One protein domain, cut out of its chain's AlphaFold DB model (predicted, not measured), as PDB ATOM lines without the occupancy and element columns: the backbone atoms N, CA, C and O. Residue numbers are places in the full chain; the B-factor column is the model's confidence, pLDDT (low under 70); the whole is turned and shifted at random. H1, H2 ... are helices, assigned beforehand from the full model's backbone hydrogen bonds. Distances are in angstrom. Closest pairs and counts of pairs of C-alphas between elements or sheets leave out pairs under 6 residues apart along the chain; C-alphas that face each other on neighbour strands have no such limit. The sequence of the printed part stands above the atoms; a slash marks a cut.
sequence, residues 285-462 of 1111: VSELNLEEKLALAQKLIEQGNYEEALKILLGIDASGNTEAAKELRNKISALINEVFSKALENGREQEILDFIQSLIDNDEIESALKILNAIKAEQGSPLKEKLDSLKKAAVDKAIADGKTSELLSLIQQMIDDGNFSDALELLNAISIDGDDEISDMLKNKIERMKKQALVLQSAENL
ATOM      1  N   VAL A 285     118.979 167.752 162.768       57.31
ATOM      2  CA  VAL A 285     119.500 169.007 163.353       57.31
ATOM      3  C   VAL A 285     120.960 169.258 162.944       57.31
ATOM      4  O   VAL A 285     121.386 170.404 162.817       57.31
ATOM      5  N   SER A 286     121.720 168.194 162.666       57.84
ATOM      6  CA  SER A 286     123.097 168.274 162.155       57.84
ATOM      7  C   SER A 286     123.204 168.701 160.681       57.84
ATOM      8  O   SER A 286     124.260 169.177 160.277       57.84
ATOM      9  N   GLU A 287     122.131 168.596 159.882       68.31
ATOM     10  CA  GLU A 287     122.082 169.085 158.488       68.31
ATOM     11  C   GLU A 287     121.621 170.562 158.360       68.31
ATOM     12  O   GLU A 287     121.582 171.104 157.241       68.31
ATOM     13  N   LEU A 288     121.280 171.213 159.484       75.56
ATOM     14  CA  LEU A 288     120.894 172.629 159.562       75.56
ATOM     15  C   LEU A 288     122.116 173.555 159.659       75.56
ATOM     16  O   LEU A 288     123.082 173.267 160.369       75.56
ATOM     17  N   ASN A 289     122.038 174.705 158.988       85.06
ATOM     18  CA  ASN A 289     123.005 175.792 159.128       85.06
ATOM     19  C   ASN A 289     122.784 176.607 160.425       85.06
ATOM     20  O   ASN A 289     121.827 176.382 161.164       85.06
ATOM     21  N   LEU A 290     123.683 177.551 160.712       84.25
ATOM     22  CA  LEU A 290     123.668 178.344 161.946       84.25
ATOM     23  C   LEU A 290     122.378 179.166 162.138       84.25
ATOM     24  O   LEU A 290     121.786 179.133 163.214       84.25
ATOM     25  N   GLU A 291     121.916 179.857 161.095       85.88
ATOM     26  CA  GLU A 291     120.678 180.649 161.126       85.88
ATOM     27  C   GLU A 291     119.449 179.738 161.260       85.88
ATOM     28  O   GLU A 291     118.545 180.024 162.043       85.88
ATOM     29  N   GLU A 292     119.447 178.594 160.563       85.69
ATOM     30  CA  GLU A 292     118.402 177.565 160.674       85.69
ATOM     31  C   GLU A 292     118.307 176.993 162.104       85.69
ATOM     32  O   GLU A 292     117.199 176.785 162.600       85.69
ATOM     33  N   LYS A 293     119.440 176.776 162.792       85.19
ATOM     34  CA  LYS A 293     119.475 176.322 164.196       85.19
ATOM     35  C   LYS A 293     118.953 177.384 165.166       85.19
ATOM     36  O   LYS A 293     118.111 177.064 166.004       85.19
ATOM     37  N   LEU A 294     119.406 178.634 165.042       89.56
ATOM     38  CA  LEU A 294     118.962 179.740 165.903       89.56
ATOM     39  C   LEU A 294     117.459 180.024 165.725       89.56
ATOM     40  O   LEU A 294     116.733 180.147 166.710       89.56
ATOM     41  N   ALA A 295     116.963 180.031 164.483       87.75
ATOM     42  CA  ALA A 295     115.539 180.197 164.191       87.75
ATOM     43  C   ALA A 295     114.682 179.018 164.693       87.75
ATOM     44  O   ALA A 295     113.544 179.217 165.124       87.75
ATOM     45  N   LEU A 296     115.212 177.787 164.671       86.00
ATOM     46  CA  LEU A 296     114.538 176.627 165.256       86.00
ATOM     47  C   LEU A 296     114.478 176.718 166.790       86.00
ATOM     48  O   LEU A 296     113.414 176.470 167.355       86.00
ATOM     49  N   ALA A 297     115.566 177.119 167.452       87.38
ATOM     50  CA  ALA A 297     115.579 177.348 168.896       87.38
ATOM     51  C   ALA A 297     114.550 178.419 169.303       87.38
ATOM     52  O   ALA A 297     113.710 178.149 170.159       87.38
ATOM     53  N   GLN A 298     114.526 179.571 168.618       90.62
ATOM     54  CA  GLN A 298     113.530 180.629 168.841       90.62
ATOM     55  C   GLN A 298     112.089 180.115 168.713       90.62
ATOM     56  O   GLN A 298     111.238 180.360 169.569       90.62
ATOM     57  N   LYS A 299     111.810 179.327 167.670       88.44
ATOM     58  CA  LYS A 299     110.482 178.747 167.459       88.44
ATOM     59  C   LYS A 299     110.091 177.741 168.548       88.44
ATOM     60  O   LYS A 299     108.921 177.667 168.913       88.44
ATOM     61  N   LEU A 300     111.041 176.966 169.071       86.19
ATOM     62  CA  LEU A 300     110.792 176.035 170.175       86.19
ATOM     63  C   LEU A 300     110.560 176.779 171.497       86.19
ATOM     64  O   LEU A 300     109.661 176.395 172.242       86.19
ATOM     65  N   ILE A 301     111.272 177.884 171.740       90.44
ATOM     66  CA  ILE A 301     111.026 178.814 172.855       90.44
ATOM     67  C   ILE A 301     109.588 179.354 172.803       90.44
ATOM     68  O   ILE A 301     108.866 179.297 173.795       90.44
ATOM     69  N   GLU A 302     109.130 179.818 171.637       89.38
ATOM     70  CA  GLU A 302     107.756 180.306 171.421       89.38
ATOM     71  C   GLU A 302     106.679 179.216 171.556       89.38
ATOM     72  O   GLU A 302     105.539 179.512 171.911       89.38
ATOM     73  N   GLN A 303     107.031 177.955 171.304       86.88
ATOM     74  CA  GLN A 303     106.149 176.797 171.492       86.88
ATOM     75  C   GLN A 303     106.175 176.227 172.919       86.88
ATOM     76  O   GLN A 303     105.423 175.297 173.212       86.88
ATOM     77  N   GLY A 304     107.025 176.751 173.806       86.25
ATOM     78  CA  GLY A 304     107.207 176.224 175.158       86.25
ATOM     79  C   GLY A 304     107.973 174.897 175.219       86.25
ATOM     80  O   GLY A 304     107.803 174.141 176.170       86.25
ATOM     81  N   ASN A 305     108.801 174.579 174.225       87.88
ATOM     82  CA  ASN A 305     109.644 173.379 174.186       87.88
ATOM     83  C   ASN A 305     111.055 173.709 174.708       87.88
ATOM     84  O   ASN A 305     112.040 173.660 173.971       87.88
ATOM     85  N   TYR A 306     111.126 174.108 175.981       90.12
ATOM     86  CA  TYR A 306     112.292 174.740 176.605       90.12
ATOM     87  C   TYR A 306     113.534 173.842 176.656       90.12
ATOM     88  O   TYR A 306     114.598 174.256 176.199       90.12
ATOM     89  N   GLU A 307     113.397 172.601 177.131       88.25
ATOM     90  CA  GLU A 307     114.492 171.618 177.181       88.25
ATOM     91  C   GLU A 307     115.123 171.382 175.791       88.25
ATOM     92  O   GLU A 307     116.344 171.359 175.635       88.25
ATOM     93  N   GLU A 308     114.293 171.270 174.750       85.06
ATOM     94  CA  GLU A 308     114.746 171.001 173.381       85.06
ATOM     95  C   GLU A 308     115.405 172.227 172.728       85.06
ATOM     96  O   GLU A 308     116.380 172.093 171.986       85.06
ATOM     97  N   ALA A 309     114.937 173.437 173.056       86.88
ATOM     98  CA  ALA A 309     115.614 174.669 172.668       86.88
ATOM     99  C   ALA A 309     117.017 174.767 173.298       86.88
ATOM    100  O   ALA A 309     117.973 175.088 172.593       86.88
ATOM    101  N   LEU A 310     117.168 174.426 174.587       89.56
ATOM    102  CA  LEU A 310     118.471 174.434 175.269       89.56
ATOM    103  C   LEU A 310     119.453 173.434 174.649       89.56
ATOM    104  O   LEU A 310     120.601 173.797 174.409       89.56
ATOM    105  N   LYS A 311     119.010 172.216 174.311       86.56
ATOM    106  CA  LYS A 311     119.849 171.227 173.603       86.56
ATOM    107  C   LYS A 311     120.351 171.738 172.255       86.56
ATOM    108  O   LYS A 311     121.516 171.534 171.918       86.56
ATOM    109  N   ILE A 312     119.496 172.409 171.479       85.50
ATOM    110  CA  ILE A 312     119.887 172.972 170.177       85.50
ATOM    111  C   ILE A 312     120.876 174.127 170.356       85.50
ATOM    112  O   ILE A 312     121.843 174.196 169.602       85.50
ATOM    113  N   LEU A 313     120.672 174.987 171.359       88.69
ATOM    114  CA  LEU A 313     121.565 176.106 171.678       88.69
ATOM    115  C   LEU A 313     122.940 175.632 172.179       88.69
ATOM    116  O   LEU A 313     123.956 176.157 171.730       88.69
ATOM    117  N   LEU A 314     122.985 174.601 173.029       86.25
ATOM    118  CA  LEU A 314     124.226 173.925 173.436       86.25
ATOM    119  C   LEU A 314     124.918 173.204 172.262       86.25
ATOM    120  O   LEU A 314     126.141 173.117 172.225       86.25
ATOM    121  N   GLY A 315     124.149 172.717 171.282       82.50
ATOM    122  CA  GLY A 315     124.627 172.080 170.047       82.50
ATOM    123  C   GLY A 315     125.094 173.042 168.940       82.50
ATOM    124  O   GLY A 315     125.181 172.643 167.765       82.50
ATOM    125  N   ILE A 316     125.360 174.309 169.277       86.00
ATOM    126  CA  ILE A 316     126.009 175.291 168.402       86.00
ATOM    127  C   ILE A 316     127.451 175.487 168.878       86.00
ATOM    128  O   ILE A 316     127.695 176.019 169.957       86.00
ATOM    129  N   ASP A 317     128.407 175.097 168.035       80.44
ATOM    130  CA  ASP A 317     129.804 175.485 168.218       80.44
ATOM    131  C   ASP A 317     129.947 176.994 167.965       80.44
ATOM    132  O   ASP A 317     129.629 177.495 166.884       80.44
ATOM    133  N   ALA A 318     130.392 177.702 168.999       76.94
ATOM    134  CA  ALA A 318     130.691 179.128 168.997       76.94
ATOM    135  C   ALA A 318     132.071 179.389 169.631       76.94
ATOM    136  O   ALA A 318     132.273 180.400 170.308       76.94
ATOM    137  N   SER A 319     133.005 178.446 169.475       66.94
ATOM    138  CA  SER A 319     134.367 178.529 170.006       66.94
ATOM    139  C   SER A 319     135.250 179.546 169.257       66.94
ATOM    140  O   SER A 319     135.000 179.909 168.106       66.94
ATOM    141  N   GLY A 320     136.306 180.022 169.929       63.00
ATOM    142  CA  GLY A 320     137.339 180.895 169.358       63.00
ATOM    143  C   GLY A 320     137.149 182.402 169.593       63.00
ATOM    144  O   GLY A 320     136.040 182.899 169.797       63.00
ATOM    145  N   ASN A 321     138.256 183.147 169.533       58.03
ATOM    146  CA  ASN A 321     138.323 184.577 169.868       58.03
ATOM    147  C   ASN A 321     138.232 185.475 168.625       58.03
ATOM    148  O   ASN A 321     139.132 186.256 168.331       58.03
ATOM    149  N   THR A 322     137.135 185.353 167.876       75.06
ATOM    150  CA  THR A 322     136.760 186.341 166.850       75.06
ATOM    151  C   THR A 322     135.524 187.107 167.302       75.06
ATOM    152  O   THR A 322     134.662 186.535 167.970       75.06
ATOM    153  N   GLU A 323     135.384 188.370 166.893       72.88
ATOM    154  CA  GLU A 323     134.187 189.166 167.208       72.88
ATOM    155  C   GLU A 323     132.897 188.499 166.701       72.88
ATOM    156  O   GLU A 323     131.878 188.533 167.380       72.88
ATOM    157  N   ALA A 324     132.942 187.788 165.568       75.38
ATOM    158  CA  ALA A 324     131.803 187.011 165.071       75.38
ATOM    159  C   ALA A 324     131.421 185.837 165.999       75.38
ATOM    160  O   ALA A 324     130.236 185.551 166.179       75.38
ATOM    161  N   ALA A 325     132.402 185.172 166.619       74.75
ATOM    162  CA  ALA A 325     132.149 184.125 167.610       74.75
ATOM    163  C   ALA A 325     131.622 184.715 168.931       74.75
ATOM    164  O   ALA A 325     130.671 184.181 169.496       74.75
ATOM    165  N   LYS A 326     132.158 185.858 169.379       77.31
ATOM    166  CA  LYS A 326     131.673 186.611 170.550       77.31
ATOM    167  C   LYS A 326     130.236 187.116 170.359       77.31
ATOM    168  O   LYS A 326     129.387 186.928 171.229       77.31
ATOM    169  N   GLU A 327     129.916 187.668 169.189       81.50
ATOM    170  CA  GLU A 327     128.555 188.074 168.822       81.50
ATOM    171  C   GLU A 327     127.593 186.869 168.791       81.50
ATOM    172  O   GLU A 327     126.459 186.963 169.265       81.50
ATOM    173  N   LEU A 328     128.045 185.711 168.292       83.94
ATOM    174  CA  LEU A 328     127.273 184.467 168.323       83.94
ATOM    175  C   LEU A 328     127.041 183.959 169.755       83.94
ATOM    176  O   LEU A 328     125.908 183.614 170.089       83.94
ATOM    177  N   ARG A 329     128.063 183.957 170.621       83.56
ATOM    178  CA  ARG A 329     127.917 183.584 172.039       83.56
ATOM    179  C   ARG A 329     126.917 184.493 172.752       83.56
ATOM    180  O   ARG A 329     126.022 183.990 173.425       83.56
ATOM    181  N   ASN A 330     126.973 185.801 172.512       84.44
ATOM    182  CA  ASN A 330     125.999 186.754 173.048       84.44
ATOM    183  C   ASN A 330     124.562 186.477 172.564       84.44
ATOM    184  O   ASN A 330     123.627 186.536 173.365       84.44
ATOM    185  N   LYS A 331     124.371 186.099 171.289       87.31
ATOM    186  CA  LYS A 331     123.062 185.664 170.756       87.31
ATOM    187  C   LYS A 331     122.570 184.371 171.420       87.31
ATOM    188  O   LYS A 331     121.402 184.295 171.790       87.31
ATOM    189  N   ILE A 332     123.443 183.382 171.623       88.75
ATOM    190  CA  ILE A 332     123.104 182.121 172.305       88.75
ATOM    191  C   ILE A 332     122.702 182.384 173.764       88.75
ATOM    192  O   ILE A 332     121.642 181.930 174.190       88.75
ATOM    193  N   SER A 333     123.482 183.168 174.513       87.75
ATOM    194  CA  SER A 333     123.178 183.519 175.907       87.75
ATOM    195  C   SER A 333     121.870 184.304 176.047       87.75
ATOM    196  O   SER A 333     121.094 184.040 176.963       87.75
ATOM    197  N   ALA A 334     121.574 185.220 175.118       89.38
ATOM    198  CA  ALA A 334     120.290 185.922 175.083       89.38
ATOM    199  C   ALA A 334     119.110 184.949 174.898       89.38
ATOM    200  O   ALA A 334     118.126 185.039 175.632       89.38
ATOM    201  N   LEU A 335     119.237 183.978 173.985       91.31
ATOM    202  CA  LEU A 335     118.221 182.949 173.754       91.31
ATOM    203  C   LEU A 335     118.054 182.008 174.956       91.31
ATOM    204  O   LEU A 335     116.924 181.713 175.328       91.31
ATOM    205  N   ILE A 336     119.137 181.587 175.620       92.31
ATOM    206  CA  ILE A 336     119.057 180.787 176.859       92.31
ATOM    207  C   ILE A 336     118.335 181.571 177.970       92.31
ATOM    208  O   ILE A 336     117.480 181.018 178.667       92.31
ATOM    209  N   ASN A 337     118.614 182.869 178.112       90.25
ATOM    210  CA  ASN A 337     117.901 183.715 179.066       90.25
ATOM    211  C   ASN A 337     116.417 183.903 178.687       90.25
ATOM    212  O   ASN A 337     115.566 183.981 179.575       90.25
ATOM    213  N   GLU A 338     116.077 183.931 177.394       92.25
ATOM    214  CA  GLU A 338     114.687 183.950 176.917       92.25
ATOM    215  C   GLU A 338     113.955 182.628 177.211       92.25
ATOM    216  O   GLU A 338     112.813 182.671 177.675       92.25
ATOM    217  N   VAL A 339     114.615 181.467 177.038       92.00
ATOM    218  CA  VAL A 339     114.090 180.154 177.471       92.00
ATOM    219  C   VAL A 339     113.689 180.222 178.946       92.00
ATOM    220  O   VAL A 339     112.560 179.882 179.299       92.00
ATOM    221  N   PHE A 340     114.602 180.679 179.810       90.69
ATOM    222  CA  PHE A 340     114.371 180.729 181.252       90.69
ATOM    223  C   PHE A 340     113.282 181.731 181.643       90.69
ATOM    224  O   PHE A 340     112.407 181.405 182.445       90.69
ATOM    225  N   SER A 341     113.287 182.918 181.030       89.50
ATOM    226  CA  SER A 341     112.280 183.956 181.275       89.50
ATOM    227  C   SER A 341     110.875 183.455 180.923       89.50
ATOM    228  O   SER A 341     109.977 183.507 181.761       89.50
ATOM    229  N   LYS A 342     110.693 182.866 179.732       89.69
ATOM    230  CA  LYS A 342     109.397 182.309 179.307       89.69
ATOM    231  C   LYS A 342     108.993 181.070 180.104       89.69
ATOM    232  O   LYS A 342     107.804 180.885 180.367       89.69
ATOM    233  N   ALA A 343     109.934 180.233 180.540       87.75
ATOM    234  CA  ALA A 343     109.618 179.122 181.434       87.75
ATOM    235  C   ALA A 343     109.103 179.611 182.793       87.75
ATOM    236  O   ALA A 343     108.095 179.091 183.267       87.75
ATOM    237  N   LEU A 344     109.725 180.642 183.372       86.38
ATOM    238  CA  LEU A 344     109.286 181.269 184.621       86.38
ATOM    239  C   LEU A 344     107.908 181.943 184.473       86.38
ATOM    240  O   LEU A 344     107.028 181.722 185.301       86.38
ATOM    241  N   GLU A 345     107.671 182.684 183.383       87.62
ATOM    242  CA  GLU A 345     106.351 183.258 183.051       87.62
ATOM    243  C   GLU A 345     105.243 182.194 182.936       87.62
ATOM    244  O   GLU A 345     104.080 182.470 183.233       87.62
ATOM    245  N   ASN A 346     105.597 180.973 182.524       86.81
ATOM    246  CA  ASN A 346     104.675 179.849 182.348       86.81
ATOM    247  C   ASN A 346     104.695 178.833 183.513       86.81
ATOM    248  O   ASN A 346     104.099 177.762 183.384       86.81
ATOM    249  N   GLY A 347     105.353 179.140 184.641       85.69
ATOM    250  CA  GLY A 347     105.398 178.276 185.833       85.69
ATOM    251  C   GLY A 347     106.084 176.921 185.610       85.69
ATOM    252  O   GLY A 347     105.644 175.901 186.145       85.69
ATOM    253  N   ARG A 348     107.110 176.898 184.752       87.31
ATOM    254  CA  ARG A 348     107.901 175.721 184.350       87.31
ATOM    255  C   ARG A 348     109.392 175.880 184.649       87.31
ATOM    256  O   ARG A 348     110.204 175.123 184.134       87.31
ATOM    257  N   GLU A 349     109.782 176.814 185.512       84.88
ATOM    258  CA  GLU A 349     111.184 177.044 185.876       84.88
ATOM    259  C   GLU A 349     111.870 175.795 186.462       84.88
ATOM    260  O   GLU A 349     113.061 175.583 186.240       84.88
ATOM    261  N   GLN A 350     111.117 174.918 187.139       86.69
ATOM    262  CA  GLN A 350     111.650 173.663 187.682       86.69
ATOM    263  C   GLN A 350     112.105 172.677 186.589       86.69
ATOM    264  O   GLN A 350     113.056 171.948 186.821       86.69
ATOM    265  N   GLU A 351     111.518 172.705 185.386       87.19
ATOM    266  CA  GLU A 351     111.952 171.881 184.241       87.19
ATOM    267  C   GLU A 351     113.390 172.213 183.820       87.19
ATOM    268  O   GLU A 351     114.192 171.321 183.551       87.19
ATOM    269  N   ILE A 352     113.744 173.502 183.823       90.12
ATOM    270  CA  ILE A 352     115.097 173.954 183.483       90.12
ATOM    271  C   ILE A 352     116.066 173.668 184.631       90.12
ATOM    272  O   ILE A 352     117.195 173.262 184.380       90.12
ATOM    273  N   LEU A 353     115.639 173.835 185.887       90.75
ATOM    274  CA  LEU A 353     116.464 173.486 187.050       90.75
ATOM    275  C   LEU A 353     116.774 171.979 187.091       90.75
ATOM    276  O   LEU A 353     117.923 171.606 187.326       90.75
ATOM    277  N   ASP A 354     115.786 171.129 186.799       89.81
ATOM    278  CA  ASP A 354     115.953 169.676 186.704       89.81
ATOM    279  C   ASP A 354     116.852 169.300 185.508       89.81
ATOM    280  O   ASP A 354     117.737 168.456 185.648       89.81
ATOM    281  N   PHE A 355     116.708 169.969 184.355       91.50
ATOM    282  CA  PHE A 355     117.593 169.777 183.198       91.50
ATOM    283  C   PHE A 355     119.046 170.176 183.501       91.50
ATOM    284  O   PHE A 355     119.959 169.401 183.212       91.50
ATOM    285  N   ILE A 356     119.277 171.325 184.146       91.31
ATOM    286  CA  ILE A 356     120.614 171.767 184.579       91.31
ATOM    287  C   ILE A 356     121.223 170.761 185.561       91.31
ATOM    288  O   ILE A 356     122.367 170.348 185.368       91.31
ATOM    289  N   GLN A 357     120.471 170.319 186.578       90.19
ATOM    290  CA  GLN A 357     120.937 169.276 187.498       90.19
ATOM    291  C   GLN A 357     121.279 167.988 186.739       90.19
ATOM    292  O   GLN A 357     122.293 167.364 187.033       90.19
ATOM    293  N   SER A 358     120.502 167.627 185.715       90.31
ATOM    294  CA  SER A 358     120.778 166.446 184.894       90.31
ATOM    295  C   SER A 358     122.077 166.558 184.082       90.31
ATOM    296  O   SER A 358     122.783 165.561 183.947       90.31
ATOM    297  N   LEU A 359     122.440 167.753 183.596       88.12
ATOM    298  CA  LEU A 359     123.732 168.005 182.941       88.12
ATOM    299  C   LEU A 359     124.891 167.888 183.943       88.12
ATOM    300  O   LEU A 359     125.900 167.255 183.636       88.12
ATOM    301  N   ILE A 360     124.727 168.430 185.158       86.38
ATOM    302  CA  ILE A 360     125.703 168.270 186.249       86.38
ATOM    303  C   ILE A 360     125.876 166.782 186.575       86.38
ATOM    304  O   ILE A 360     126.999 166.280 186.577       86.38
ATOM    305  N   ASP A 361     124.783 166.047 186.786       83.81
ATOM    306  CA  ASP A 361     124.796 164.620 187.126       83.81
ATOM    307  C   ASP A 361     125.452 163.773 186.021       83.81
ATOM    308  O   ASP A 361     126.294 162.924 186.327       83.81
ATOM    309  N   ASN A 362     125.150 164.064 184.750       83.50
ATOM    310  CA  ASN A 362     125.703 163.396 183.564       83.50
ATOM    311  C   ASN A 362     127.163 163.778 183.235       83.50
ATOM    312  O   ASN A 362     127.695 163.251 182.261       83.50
ATOM    313  N   ASP A 363     127.811 164.655 184.018       81.19
ATOM    314  CA  ASP A 363     129.193 165.132 183.795       81.19
ATOM    315  C   ASP A 363     129.368 166.056 182.556       81.19
ATOM    316  O   ASP A 363     130.467 166.304 182.055       81.19
ATOM    317  N   GLU A 364     128.273 166.677 182.107       84.94
ATOM    318  CA  GLU A 364     128.243 167.723 181.073       84.94
ATOM    319  C   GLU A 364     128.435 169.124 181.700       84.94
ATOM    320  O   GLU A 364     127.638 170.045 181.502       84.94
ATOM    321  N   ILE A 365     129.489 169.285 182.511       84.44
ATOM    322  CA  ILE A 365     129.666 170.458 183.389       84.44
ATOM    323  C   ILE A 365     129.779 171.780 182.615       84.44
ATOM    324  O   ILE A 365     129.195 172.786 183.019       84.44
ATOM    325  N   GLU A 366     130.480 171.782 181.480       82.19
ATOM    326  CA  GLU A 366     130.607 172.968 180.624       82.19
ATOM    327  C   GLU A 366     129.231 173.429 180.101       82.19
ATOM    328  O   GLU A 366     128.924 174.621 180.119       82.19
ATOM    329  N   SER A 367     128.362 172.486 179.714       86.19
ATOM    330  CA  SER A 367     126.980 172.749 179.289       86.19
ATOM    331  C   SER A 367     126.123 173.312 180.427       86.19
ATOM    332  O   SER A 367     125.375 174.272 180.224       86.19
ATOM    333  N   ALA A 368     126.252 172.753 181.635       86.38
ATOM    334  CA  ALA A 368     125.539 173.236 182.816       86.38
ATOM    335  C   ALA A 368     125.936 174.680 183.170       86.38
ATOM    336  O   ALA A 368     125.067 175.531 183.364       86.38
ATOM    337  N   LEU A 369     127.241 174.980 183.195       84.38
ATOM    338  CA  LEU A 369     127.760 176.317 183.498       84.38
ATOM    339  C   LEU A 369     127.417 177.343 182.405       84.38
ATOM    340  O   LEU A 369     127.047 178.469 182.738       84.38
ATOM    341  N   LYS A 370     127.445 176.961 181.118       84.56
ATOM    342  CA  LYS A 370     126.968 177.807 180.004       84.56
ATOM    343  C   LYS A 370     125.518 178.259 180.212       84.56
ATOM    344  O   LYS A 370     125.226 179.440 180.044       84.56
ATOM    345  N   ILE A 371     124.623 177.356 180.624       87.88
ATOM    346  CA  ILE A 371     123.228 177.719 180.918       87.88
ATOM    347  C   ILE A 371     123.137 178.594 182.176       87.88
ATOM    348  O   ILE A 371     122.513 179.653 182.145       87.88
ATOM    349  N   LEU A 372     123.781 178.183 183.270       86.94
ATOM    350  CA  LEU A 372     123.708 178.873 184.563       86.94
ATOM    351  C   LEU A 372     124.268 180.303 184.550       86.94
ATOM    352  O   LEU A 372     123.814 181.125 185.340       86.94
ATOM    353  N   ASN A 373     125.230 180.606 183.675       82.00
ATOM    354  CA  ASN A 373     125.787 181.954 183.519       82.00
ATOM    355  C   ASN A 373     124.997 182.828 182.529       82.00
ATOM    356  O   ASN A 373     125.070 184.051 182.601       82.00
ATOM    357  N   ALA A 374     124.226 182.232 181.613       83.81
ATOM    358  CA  ALA A 374     123.346 182.989 180.723       83.81
ATOM    359  C   ALA A 374     122.072 183.487 181.434       83.81
ATOM    360  O   ALA A 374     121.528 184.530 181.068       83.81
ATOM    361  N   ILE A 375     121.599 182.756 182.451       86.31
ATOM    362  CA  ILE A 375     120.379 183.071 183.205       86.31
ATOM    363  C   ILE A 375     120.593 184.266 184.146       86.31
ATOM    364  O   ILE A 375     121.389 184.210 185.081       86.31
ATOM    365  N   LYS A 376     119.798 185.325 183.963       81.12
ATOM    366  CA  LYS A 376     119.786 186.513 184.830       81.12
ATOM    367  C   LYS A 376     118.605 186.455 185.803       81.12
ATOM    368  O   LYS A 376     117.452 186.410 185.385       81.12
ATOM    369  N   ALA A 377     118.895 186.489 187.103       79.94
ATOM    370  CA  ALA A 377     117.905 186.461 188.183       79.94
ATOM    371  C   ALA A 377     118.128 187.609 189.184       79.94
ATOM    372  O   ALA A 377     119.257 188.060 189.380       79.94
ATOM    373  N   GLU A 378     117.059 188.079 189.833       80.44
ATOM    374  CA  GLU A 378     117.146 189.168 190.812       80.44
ATOM    375  C   GLU A 378     117.970 188.767 192.046       80.44
ATOM    376  O   GLU A 378     117.803 187.680 192.612       80.44
ATOM    377  N   GLN A 379     118.848 189.672 192.484       74.19
ATOM    378  CA  GLN A 379     119.725 189.466 193.636       74.19
ATOM    379  C   GLN A 379     118.923 189.308 194.934       74.19
ATOM    380  O   GLN A 379     118.025 190.097 195.226       74.19
ATOM    381  N   GLY A 380     119.252 188.278 195.718       69.00
ATOM    382  CA  GLY A 380     118.513 187.922 196.937       69.00
ATOM    383  C   GLY A 380     117.149 187.258 196.701       69.00
ATOM    384  O   GLY A 380     116.398 187.068 197.657       69.00
ATOM    385  N   SER A 381     116.805 186.894 195.460       80.88
ATOM    386  CA  SER A 381     115.624 186.067 195.191       80.88
ATOM    387  C   SER A 381     115.883 184.588 195.543       80.88
ATOM    388  O   SER A 381     116.980 184.086 195.288       80.88
ATOM    389  N   PRO A 382     114.869 183.827 196.010       80.69
ATOM    390  CA  PRO A 382     114.989 182.373 196.207       80.69
ATOM    391  C   PRO A 382     115.307 181.590 194.919       80.69
ATOM    392  O   PRO A 382     115.630 180.405 194.970       80.69
ATOM    393  N   LEU A 383     115.180 182.233 193.753       79.88
ATOM    394  CA  LEU A 383     115.543 181.670 192.457       79.88
ATOM    395  C   LEU A 383     117.047 181.827 192.177       79.88
ATOM    396  O   LEU A 383     117.673 180.855 191.765       79.88
ATOM    397  N   LYS A 384     117.642 182.992 192.485       83.50
ATOM    398  CA  LYS A 384     119.104 183.194 192.478       83.50
ATOM    399  C   LYS A 384     119.781 182.249 193.480       83.50
ATOM    400  O   LYS A 384     120.698 181.548 193.081       83.50
ATOM    401  N   GLU A 385     119.243 182.075 194.695       83.06
ATOM    402  CA  GLU A 385     119.756 181.077 195.663       83.06
ATOM    403  C   GLU A 385     119.803 179.639 195.095       83.06
ATOM    404  O   GLU A 385     120.785 178.921 195.293       83.06
ATOM    405  N   LYS A 386     118.764 179.209 194.357       86.31
ATOM    406  CA  LYS A 386     118.747 177.897 193.679       86.31
ATOM    407  C   LYS A 386     119.791 177.809 192.560       86.31
ATOM    408  O   LYS A 386     120.496 176.807 192.471       86.31
ATOM    409  N   LEU A 387     119.875 178.832 191.707       85.94
ATOM    410  CA  LEU A 387     120.829 178.886 190.595       85.94
ATOM    411  C   LEU A 387     122.277 178.900 191.103       85.94
ATOM    412  O   LEU A 387     123.116 178.200 190.553       85.94
ATOM    413  N   ASP A 388     122.552 179.595 192.204       83.00
ATOM    414  CA  ASP A 388     123.880 179.653 192.821       83.00
ATOM    415  C   ASP A 388     124.260 178.329 193.484       83.00
ATOM    416  O   ASP A 388     125.405 177.888 193.387       83.00
ATOM    417  N   SER A 389     123.287 177.632 194.081       86.19
ATOM    418  CA  SER A 389     123.484 176.259 194.551       86.19
ATOM    419  C   SER A 389     123.818 175.298 193.403       86.19
ATOM    420  O   SER A 389     124.621 174.387 193.605       86.19
ATOM    421  N   LEU A 390     123.244 175.494 192.210       88.25
ATOM    422  CA  LEU A 390     123.566 174.706 191.013       88.25
ATOM    423  C   LEU A 390     124.924 175.106 190.409       88.25
ATOM    424  O   LEU A 390     125.712 174.217 190.091       88.25
ATOM    425  N   LYS A 391     125.254 176.409 190.328       87.50
ATOM    426  CA  LYS A 391     126.596 176.900 189.944       87.50
ATOM    427  C   LYS A 391     127.662 176.278 190.845       87.50
ATOM    428  O   LYS A 391     128.640 175.725 190.345       87.50
ATOM    429  N   LYS A 392     127.450 176.297 192.166       84.50
ATOM    430  CA  LYS A 392     128.381 175.691 193.123       84.50
ATOM    431  C   LYS A 392     128.465 174.174 192.956       84.50
ATOM    432  O   LYS A 392     129.572 173.660 192.915       84.50
ATOM    433  N   ALA A 393     127.346 173.462 192.806       85.25
ATOM    434  CA  ALA A 393     127.364 172.012 192.585       85.25
ATOM    435  C   ALA A 393     128.129 171.617 191.305       85.25
ATOM    436  O   ALA A 393     128.862 170.631 191.311       85.25
ATOM    437  N   ALA A 394     128.012 172.411 190.235       85.56
ATOM    438  CA  ALA A 394     128.779 172.233 189.004       85.56
ATOM    439  C   ALA A 394     130.292 172.455 189.213       85.56
ATOM    440  O   ALA A 394     131.095 171.646 188.754       85.56
ATOM    441  N   VAL A 395     130.690 173.510 189.939       83.75
ATOM    442  CA  VAL A 395     132.104 173.804 190.258       83.75
ATOM    443  C   VAL A 395     132.704 172.768 191.214       83.75
ATOM    444  O   VAL A 395     133.769 172.225 190.927       83.75
ATOM    445  N   ASP A 396     132.010 172.446 192.310       83.25
ATOM    446  CA  ASP A 396     132.421 171.419 193.277       83.25
ATOM    447  C   ASP A 396     132.643 170.068 192.566       83.25
ATOM    448  O   ASP A 396     133.627 169.377 192.843       83.25
ATOM    449  N   LYS A 397     131.769 169.708 191.609       84.44
ATOM    450  CA  LYS A 397     131.918 168.491 190.798       84.44
ATOM    451  C   LYS A 397     133.075 168.581 189.794       84.44
ATOM    452  O   LYS A 397     133.858 167.641 189.728       84.44
ATOM    453  N   ALA A 398     133.247 169.696 189.075       83.00
ATOM    454  CA  ALA A 398     134.384 169.878 188.160       83.00
ATOM    455  C   ALA A 398     135.737 169.670 188.857       83.00
ATOM    456  O   ALA A 398     136.640 169.059 188.289       83.00
ATOM    457  N   ILE A 399     135.869 170.166 190.091       79.12
ATOM    458  CA  ILE A 399     137.079 170.009 190.905       79.12
ATOM    459  C   ILE A 399     137.242 168.546 191.347       79.12
ATOM    460  O   ILE A 399     138.334 167.994 191.224       79.12
ATOM    461  N   ALA A 400     136.166 167.896 191.808       77.56
ATOM    462  CA  ALA A 400     136.190 166.497 192.242       77.56
ATOM    463  C   ALA A 400     136.526 165.505 191.109       77.56
ATOM    464  O   ALA A 400     137.269 164.551 191.338       77.56
ATOM    465  N   ASP A 401     136.027 165.756 189.896       79.25
ATOM    466  CA  ASP A 401     136.264 164.929 188.704       79.25
ATOM    467  C   ASP A 401     137.544 165.337 187.931       79.25
ATOM    468  O   ASP A 401     137.836 164.798 186.862       79.25
ATOM    469  N   GLY A 402     138.344 166.272 188.466       75.88
ATOM    470  CA  GLY A 402     139.663 166.653 187.932       75.88
ATOM    471  C   GLY A 402     139.651 167.600 186.722       75.88
ATOM    472  O   GLY A 402     140.700 167.856 186.130       75.88
ATOM    473  N   LYS A 403     138.493 168.164 186.367       79.38
ATOM    474  CA  LYS A 403     138.250 169.009 185.180       79.38
ATOM    475  C   LYS A 403     138.604 170.491 185.367       79.38
ATOM    476  O   LYS A 403     138.088 171.365 184.669       79.38
ATOM    477  N   THR A 404     139.512 170.807 186.287       79.12
ATOM    478  CA  THR A 404     139.922 172.189 186.598       79.12
ATOM    479  C   THR A 404     140.474 172.935 185.373       79.12
ATOM    480  O   THR A 404     140.292 174.144 185.255       79.12
ATOM    481  N   SER A 405     141.100 172.235 184.420       76.12
ATOM    482  CA  SER A 405     141.555 172.803 183.141       76.12
ATOM    483  C   SER A 405     140.402 173.258 182.238       76.12
ATOM    484  O   SER A 405     140.458 174.360 181.694       76.12
ATOM    485  N   GLU A 406     139.348 172.450 182.108       78.44
ATOM    486  CA  GLU A 406     138.137 172.771 181.337       78.44
ATOM    487  C   GLU A 406     137.403 173.966 181.966       78.44
ATOM    488  O   GLU A 406     137.054 174.924 181.274       78.44
ATOM    489  N   LEU A 407     137.268 173.965 183.298       83.62
ATOM    490  CA  LEU A 407     136.668 175.062 184.061       83.62
ATOM    491  C   LEU A 407     137.428 176.385 183.873       83.62
ATOM    492  O   LEU A 407     136.812 177.417 183.614       83.62
ATOM    493  N   LEU A 408     138.762 176.371 183.956       84.75
ATOM    494  CA  LEU A 408     139.572 177.575 183.744       84.75
ATOM    495  C   LEU A 408     139.563 178.034 182.275       84.75
ATOM    496  O   LEU A 408     139.601 179.236 182.026       84.75
ATOM    497  N   SER A 409     139.432 177.121 181.306       82.44
ATOM    498  CA  SER A 409     139.232 177.493 179.897       82.44
ATOM    499  C   SER A 409     137.897 178.216 179.682       82.44
ATOM    500  O   SER A 409     137.857 179.238 178.997       82.44
ATOM    501  N   LEU A 410     136.813 177.732 180.300       82.62
ATOM    502  CA  LEU A 410     135.497 178.380 180.244       82.62
ATOM    503  C   LEU A 410     135.525 179.772 180.893       82.62
ATOM    504  O   LEU A 410     134.995 180.729 180.331       82.62
ATOM    505  N   ILE A 411     136.185 179.906 182.047       86.00
ATOM    506  CA  ILE A 411     136.335 181.192 182.741       86.00
ATOM    507  C   ILE A 411     137.171 182.180 181.914       86.00
ATOM    508  O   ILE A 411     136.805 183.352 181.848       86.00
ATOM    509  N   GLN A 412     138.247 181.744 181.245       85.69
ATOM    510  CA  GLN A 412     139.004 182.632 180.354       85.69
ATOM    511  C   GLN A 412     138.116 183.150 179.219       85.69
ATOM    512  O   GLN A 412     138.070 184.352 178.980       85.69
ATOM    513  N   GLN A 413     137.332 182.270 178.587       81.31
ATOM    514  CA  GLN A 413     136.382 182.670 177.549       81.31
ATOM    515  C   GLN A 413     135.347 183.683 178.074       81.31
ATOM    516  O   GLN A 413     134.980 184.609 177.359       81.31
ATOM    517  N   MET A 414     134.909 183.564 179.334       81.56
ATOM    518  CA  MET A 414     134.019 184.546 179.967       81.56
ATOM    519  C   MET A 414     134.686 185.914 180.179       81.56
ATOM    520  O   MET A 414     134.013 186.928 180.006       81.56
ATOM    521  N   ILE A 415     135.981 185.961 180.514       83.88
ATOM    522  CA  ILE A 415     136.761 187.211 180.591       83.88
ATOM    523  C   ILE A 415     136.881 187.833 179.195       83.88
ATOM    524  O   ILE A 415     136.579 189.012 179.023       83.88
ATOM    525  N   ASP A 416     137.239 187.037 178.189       79.00
ATOM    526  CA  ASP A 416     137.406 187.485 176.802       79.00
ATOM    527  C   ASP A 416     136.066 187.967 176.190       79.00
ATOM    528  O   ASP A 416     136.026 188.923 175.408       79.00
ATOM    529  N   ASP A 417     134.940 187.369 176.597       73.88
ATOM    530  CA  ASP A 417     133.581 187.803 176.243       73.88
ATOM    531  C   ASP A 417     133.130 189.084 176.977       73.88
ATOM    532  O   ASP A 417     132.207 189.750 176.509       73.88
ATOM    533  N   GLY A 418     133.796 189.477 178.068       76.88
ATOM    534  CA  GLY A 418     133.457 190.650 178.887       76.88
ATOM    535  C   GLY A 418     132.553 190.365 180.095       76.88
ATOM    536  O   GLY A 418     132.136 191.284 180.791       76.88
ATOM    537  N   ASN A 419     132.262 189.098 180.398       81.38
ATOM    538  CA  ASN A 419     131.418 188.682 181.525       81.38
ATOM    539  C   ASN A 419     132.220 188.636 182.846       81.38
ATOM    540  O   ASN A 419     132.232 187.631 183.561       81.38
ATOM    541  N   PHE A 420     132.925 189.729 183.162       86.31
ATOM    542  CA  PHE A 420     133.918 189.792 184.242       86.31
ATOM    543  C   PHE A 420     133.341 189.455 185.625       86.31
ATOM    544  O   PHE A 420     133.999 188.795 186.426       86.31
ATOM    545  N   SER A 421     132.102 189.877 185.897       83.25
ATOM    546  CA  SER A 421     131.414 189.647 187.174       83.25
ATOM    547  C   SER A 421     131.184 188.157 187.455       83.25
ATOM    548  O   SER A 421     131.532 187.679 188.533       83.25
ATOM    549  N   ASP A 422     130.656 187.408 186.484       80.88
ATOM    550  CA  ASP A 422     130.434 185.961 186.605       80.88
ATOM    551  C   ASP A 422     131.757 185.175 186.564       80.88
ATOM    552  O   ASP A 422     131.896 184.163 187.251       80.88
ATOM    553  N   ALA A 423     132.764 185.657 185.823       83.69
ATOM    554  CA  ALA A 423     134.107 185.076 185.853       83.69
ATOM    555  C   ALA A 423     134.740 185.198 187.253       83.69
ATOM    556  O   ALA A 423     135.300 184.228 187.766       83.69
ATOM    557  N   LEU A 424     134.596 186.356 187.910       86.25
ATOM    558  CA  LEU A 424     135.016 186.576 189.297       86.25
ATOM    559  C   LEU A 424     134.193 185.751 190.303       86.25
ATOM    560  O   LEU A 424     134.765 185.274 191.283       86.25
ATOM    561  N   GLU A 425     132.889 185.551 190.081       84.56
ATOM    562  CA  GLU A 425     132.044 184.673 190.913       84.56
ATOM    563  C   GLU A 425     132.594 183.231 190.898       84.56
ATOM    564  O   GLU A 425     132.842 182.654 191.958       84.56
ATOM    565  N   LEU A 426     132.898 182.686 189.712       83.56
ATOM    566  CA  LEU A 426     133.462 181.338 189.567       83.56
ATOM    567  C   LEU A 426     134.905 181.221 190.084       83.56
ATOM    568  O   LEU A 426     135.217 180.275 190.807       83.56
ATOM    569  N   LEU A 427     135.785 182.182 189.784       86.56
ATOM    570  CA  LEU A 427     137.181 182.167 190.254       86.56
ATOM    571  C   LEU A 427     137.307 182.218 191.782       86.56
ATOM    572  O   LEU A 427     138.297 181.739 192.330       86.56
ATOM    573  N   ASN A 428     136.331 182.808 192.475       86.56
ATOM    574  CA  ASN A 428     136.280 182.825 193.938       86.56
ATOM    575  C   ASN A 428     135.586 181.592 194.544       86.56
ATOM    576  O   ASN A 428     135.713 181.368 195.746       86.56
ATOM    577  N   ALA A 429     134.885 180.785 193.741       81.44
ATOM    578  CA  ALA A 429     134.290 179.521 194.176       81.44
ATOM    579  C   ALA A 429     135.281 178.338 194.152       81.44
ATOM    580  O   ALA A 429     135.062 177.350 194.851       81.44
ATOM    581  N   ILE A 430     136.367 178.427 193.374       84.12
ATOM    582  CA  ILE A 430     137.379 177.366 193.269       84.12
ATOM    583  C   ILE A 430     138.312 177.384 194.495       84.12
ATOM    584  O   ILE A 430     139.084 178.325 194.677       84.12
ATOM    585  N   SER A 431     138.292 176.307 195.290       78.19
ATOM    586  CA  SER A 431     139.356 175.975 196.256       78.19
ATOM    587  C   SER A 431     140.309 174.944 195.653       78.19
ATOM    588  O   SER A 431     139.872 174.046 194.932       78.19
ATOM    589  N   ILE A 432     141.602 175.060 195.958       77.69
ATOM    590  CA  ILE A 432     142.636 174.091 195.568       77.69
ATOM    591  C   ILE A 432     143.348 173.630 196.835       77.69
ATOM    592  O   ILE A 432     144.209 174.329 197.376       77.69
ATOM    593  N   ASP A 433     142.981 172.436 197.285       65.31
ATOM    594  CA  ASP A 433     143.461 171.840 198.526       65.31
ATOM    595  C   ASP A 433     144.689 170.955 198.236       65.31
ATOM    596  O   ASP A 433     144.570 169.757 197.978       65.31
ATOM    597  N   GLY A 434     145.882 171.552 198.270       64.94
ATOM    598  CA  GLY A 434     147.154 170.854 198.064       64.94
ATOM    599  C   GLY A 434     148.353 171.803 198.089       64.94
ATOM    600  O   GLY A 434     148.237 172.950 197.666       64.94
ATOM    601  N   ASP A 435     149.502 171.325 198.572       65.19
ATOM    602  CA  ASP A 435     150.759 172.089 198.697       65.19
ATOM    603  C   ASP A 435     151.853 171.558 197.741       65.19
ATOM    604  O   ASP A 435     153.043 171.582 198.055       65.19
ATOM    605  N   ASP A 436     151.446 171.016 196.588       74.69
ATOM    606  CA  ASP A 436     152.354 170.570 195.527       74.69
ATOM    607  C   ASP A 436     152.500 171.610 194.400       74.69
ATOM    608  O   ASP A 436     151.726 172.562 194.277       74.69
ATOM    609  N   GLU A 437     153.521 171.429 193.557       68.81
ATOM    610  CA  GLU A 437     153.873 172.378 192.490       68.81
ATOM    611  C   GLU A 437     152.730 172.574 191.471       68.81
ATOM    612  O   GLU A 437     152.574 173.658 190.909       68.81
ATOM    613  N   ILE A 438     151.876 171.561 191.283       72.38
ATOM    614  CA  ILE A 438     150.694 171.624 190.410       72.38
ATOM    615  C   ILE A 438     149.587 172.467 191.055       72.38
ATOM    616  O   ILE A 438     149.030 173.354 190.404       72.38
ATOM    617  N   SER A 439     149.299 172.237 192.338       75.12
ATOM    618  CA  SER A 439     148.342 173.033 193.109       75.12
ATOM    619  C   SER A 439     148.755 174.500 193.145       75.12
ATOM    620  O   SER A 439     147.932 175.379 192.889       75.12
ATOM    621  N   ASP A 440     150.038 174.784 193.376       73.88
ATOM    622  CA  ASP A 440     150.556 176.151 193.380       73.88
ATOM    623  C   ASP A 440     150.544 176.797 191.987       73.88
ATOM    624  O   ASP A 440     150.173 177.969 191.877       73.88
ATOM    625  N   MET A 441     150.848 176.072 190.902       73.56
ATOM    626  CA  MET A 441     150.642 176.585 189.536       73.56
ATOM    627  C   MET A 441     149.179 176.989 189.295       73.56
ATOM    628  O   MET A 441     148.919 178.087 188.793       73.56
ATOM    629  N   LEU A 442     148.220 176.145 189.690       78.94
ATOM    630  CA  LEU A 442     146.789 176.399 189.498       78.94
ATOM    631  C   LEU A 442     146.278 177.569 190.360       78.94
ATOM    632  O   LEU A 442     145.594 178.444 189.825       78.94
ATOM    633  N   LYS A 443     146.679 177.670 191.639       82.38
ATOM    634  CA  LYS A 443     146.396 178.842 192.499       82.38
ATOM    635  C   LYS A 443     146.904 180.135 191.845       82.38
ATOM    636  O   LYS A 443     146.163 181.105 191.706       82.38
ATOM    637  N   ASN A 444     148.152 180.131 191.364       80.94
ATOM    638  CA  ASN A 444     148.758 181.287 190.698       80.94
ATOM    639  C   ASN A 444     148.103 181.624 189.344       80.94
ATOM    640  O   ASN A 444     148.163 182.772 188.904       80.94
ATOM    641  N   LYS A 445     147.499 180.654 188.643       84.56
ATOM    642  CA  LYS A 445     146.689 180.905 187.437       84.56
ATOM    643  C   LYS A 445     145.369 181.592 187.790       84.56
ATOM    644  O   LYS A 445     145.042 182.608 187.183       84.56
ATOM    645  N   ILE A 446     144.676 181.106 188.819       86.44
ATOM    646  CA  ILE A 446     143.422 181.688 189.314       86.44
ATOM    647  C   ILE A 446     143.604 183.146 189.748       86.44
ATOM    648  O   ILE A 446     142.831 183.996 189.316       86.44
ATOM    649  N   GLU A 447     144.633 183.471 190.535       85.62
ATOM    650  CA  GLU A 447     144.832 184.853 191.003       85.62
ATOM    651  C   GLU A 447     145.169 185.834 189.864       85.62
ATOM    652  O   GLU A 447     144.642 186.949 189.846       85.62
ATOM    653  N   ARG A 448     145.941 185.413 188.847       86.12
ATOM    654  CA  ARG A 448     146.144 186.214 187.621       86.12
ATOM    655  C   ARG A 448     144.832 186.447 186.873       86.12
ATOM    656  O   ARG A 448     144.537 187.581 186.512       86.12
ATOM    657  N   MET A 449     144.012 185.409 186.690       87.50
ATOM    658  CA  MET A 449     142.709 185.534 186.023       87.50
ATOM    659  C   MET A 449     141.735 186.427 186.813       87.50
ATOM    660  O   MET A 449     141.013 187.221 186.211       87.50
ATOM    661  N   LYS A 450     141.755 186.379 188.155       89.69
ATOM    662  CA  LYS A 450     140.994 187.312 189.009       89.69
ATOM    663  C   LYS A 450     141.459 188.747 188.804       89.69
ATOM    664  O   LYS A 450     140.630 189.633 188.616       89.69
ATOM    665  N   LYS A 451     142.775 188.984 188.822       87.19
ATOM    666  CA  LYS A 451     143.339 190.323 188.634       87.19
ATOM    667  C   LYS A 451     143.060 190.866 187.229       87.19
ATOM    668  O   LYS A 451     142.669 192.024 187.109       87.19
ATOM    669  N   GLN A 452     143.148 190.021 186.199       88.12
ATOM    670  CA  GLN A 452     142.731 190.346 184.835       88.12
ATOM    671  C   GLN A 452     141.256 190.772 184.802       88.12
ATOM    672  O   GLN A 452     140.957 191.893 184.400       88.12
ATOM    673  N   ALA A 453     140.342 189.926 185.286       87.44
ATOM    674  CA  ALA A 453     138.910 190.224 185.296       87.44
ATOM    675  C   ALA A 453     138.579 191.512 186.072       87.44
ATOM    676  O   ALA A 453     137.797 192.326 185.590       87.44
ATOM    677  N   LEU A 454     139.207 191.739 187.232       90.00
ATOM    678  CA  LEU A 454     138.984 192.926 188.066       90.00
ATOM    679  C   LEU A 454     139.453 194.226 187.389       90.00
ATOM    680  O   LEU A 454     138.741 195.230 187.424       90.00
ATOM    681  N   VAL A 455     140.633 194.221 186.758       87.69
ATOM    682  CA  VAL A 455     141.148 195.390 186.026       87.69
ATOM    683  C   VAL A 455     140.244 195.710 184.836       87.69
ATOM    684  O   VAL A 455     139.854 196.865 184.667       87.69
ATOM    685  N   LEU A 456     139.854 194.700 184.054       86.94
ATOM    686  CA  LEU A 456     139.004 194.899 182.879       86.94
ATOM    687  C   LEU A 456     137.581 195.341 183.255       86.94
ATOM    688  O   LEU A 456     137.076 196.284 182.655       86.94
ATOM    689  N   GLN A 457     136.992 194.784 184.319       87.19
ATOM    690  CA  GLN A 457     135.726 195.257 184.900       87.19
ATOM    691  C   GLN A 457     135.804 196.738 185.313       87.19
ATOM    692  O   GLN A 457     134.885 197.511 185.053       87.19
ATOM    693  N   SER A 458     136.921 197.168 185.916       85.06
ATOM    694  CA  SER A 458     137.111 198.570 186.321       85.06
ATOM    695  C   SER A 458     137.238 199.553 185.144       85.06
ATOM    696  O   SER A 458     137.041 200.754 185.330       85.06
ATOM    697  N   ALA A 459     137.534 199.048 183.941       84.94
ATOM    698  CA  ALA A 459     137.743 199.820 182.718       84.94
ATOM    699  C   ALA A 459     136.685 199.555 181.622       84.94
ATOM    700  O   ALA A 459     136.782 200.120 180.532       84.94
ATOM    701  N   GLU A 460     135.673 198.726 181.899       83.00
ATOM    702  CA  GLU A 460     134.669 198.239 180.938       83.00
ATOM    703  C   GLU A 460     133.933 199.379 180.213       83.00
ATOM    704  O   GLU A 460     133.730 199.330 179.003       83.00
ATOM    705  N   ASN A 461     133.585 200.434 180.954       83.56
ATOM    706  CA  ASN A 461     132.804 201.574 180.467       83.56
ATOM    707  C   ASN A 461     133.665 202.736 179.930       83.56
ATOM    708  O   ASN A 461     133.128 203.801 179.634       83.56
ATOM    709  N   LEU A 462     134.988 202.563 179.836       86.81
ATOM    710  CA  LEU A 462     135.900 203.586 179.321       86.81
ATOM    711  C   LEU A 462     136.059 203.463 177.801       86.81
ATOM    712  O   LEU A 462     136.174 202.359 177.260       86.81
TER     713      LEU A 462
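Overview. This is residues 285 to 462 of the 1111 residues of an uncharacterized protein of Treponema sp (UniProt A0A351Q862). Nine helices follow one another in an elongated row of three groups, each wound onto the next: H1, H2 and H3 at one end, H4, H5 and H6 in the middle, and H7, H8 and H9 at the other end. The short helix H5 is nearest the middle of the domain, and the two longest helices, H3 and H9, are apart. The printed part has 178 residues with nine named helices, H1 to H9 in chain order, and no named strand; the class is all helix. It is compact, with a radius of gyration of the C-alphas of 16.8 A, and spans 52 by 33 by 33 A.

Arrangement. H3, residues 323 to 345, touches H2, residues 306 to 314, as a hairpin, with the C-alphas of Tyr 306 and Val 339 closest at 5.8 A. H1, residues 290 to 302, and H2 form another hairpin, a shallow tilt of 18 degrees, opposite ways; the C-alphas of Ala 297 and Ala 309 are closest, 4.6 A apart. H5, residues 365 to 374, touches H3 about perpendicular, at 77 degrees; the C-alphas of Ser 333 and Ala 374 are closest at 4.8 A, and H3 touches H5 with residues 333 to 337 alone. H4, residues 349 to 361, and H6, residues 382 to 400, touch and run the same way at a shallow tilt of 9 degrees, with Ile 360 and Ala 394 closest, C-alphas 5.7 A apart. H5 and H7, residues 404 to 417, only just touch, with 3 pairs of C-alphas within 8 A, the closest being Glu 366 and Leu 407 at 7.3 A. H8, residues 420 to 429, and H9, residues 437 to 459, are a hairpin, with the C-alphas of Phe 420 and Ala 453 closest at 5.1 A. H4 to H9 are an up and down bundle, each helix running against the one before it. In H1 to H9 every O i to N i+4 pair is within hydrogen-bond range.

Along the chain. H1 begins at C-alpha 290 (123.668, 178.344, 161.946) and is 18.6 A long. H3 is 32.6 A, H6 26.8 A and H7 19.8 A from first to last C-alpha. H9, 33.3 A, ends at C-alpha 459 (137.743, 199.820, 182.718). H2 is 12.4 A, H4 18.5 A, and H5 and H8 14.3 A each.

Size, cuts and confidence. The two C-alphas farthest apart are those of Gln 303 and Asp 435, 52.5 A. The printed part has no cut and no long link. The mean pLDDT of the printed part is 83.1; residues 285 to 287, 319 to 321, 380, 433 to 435 and 437 are under 70.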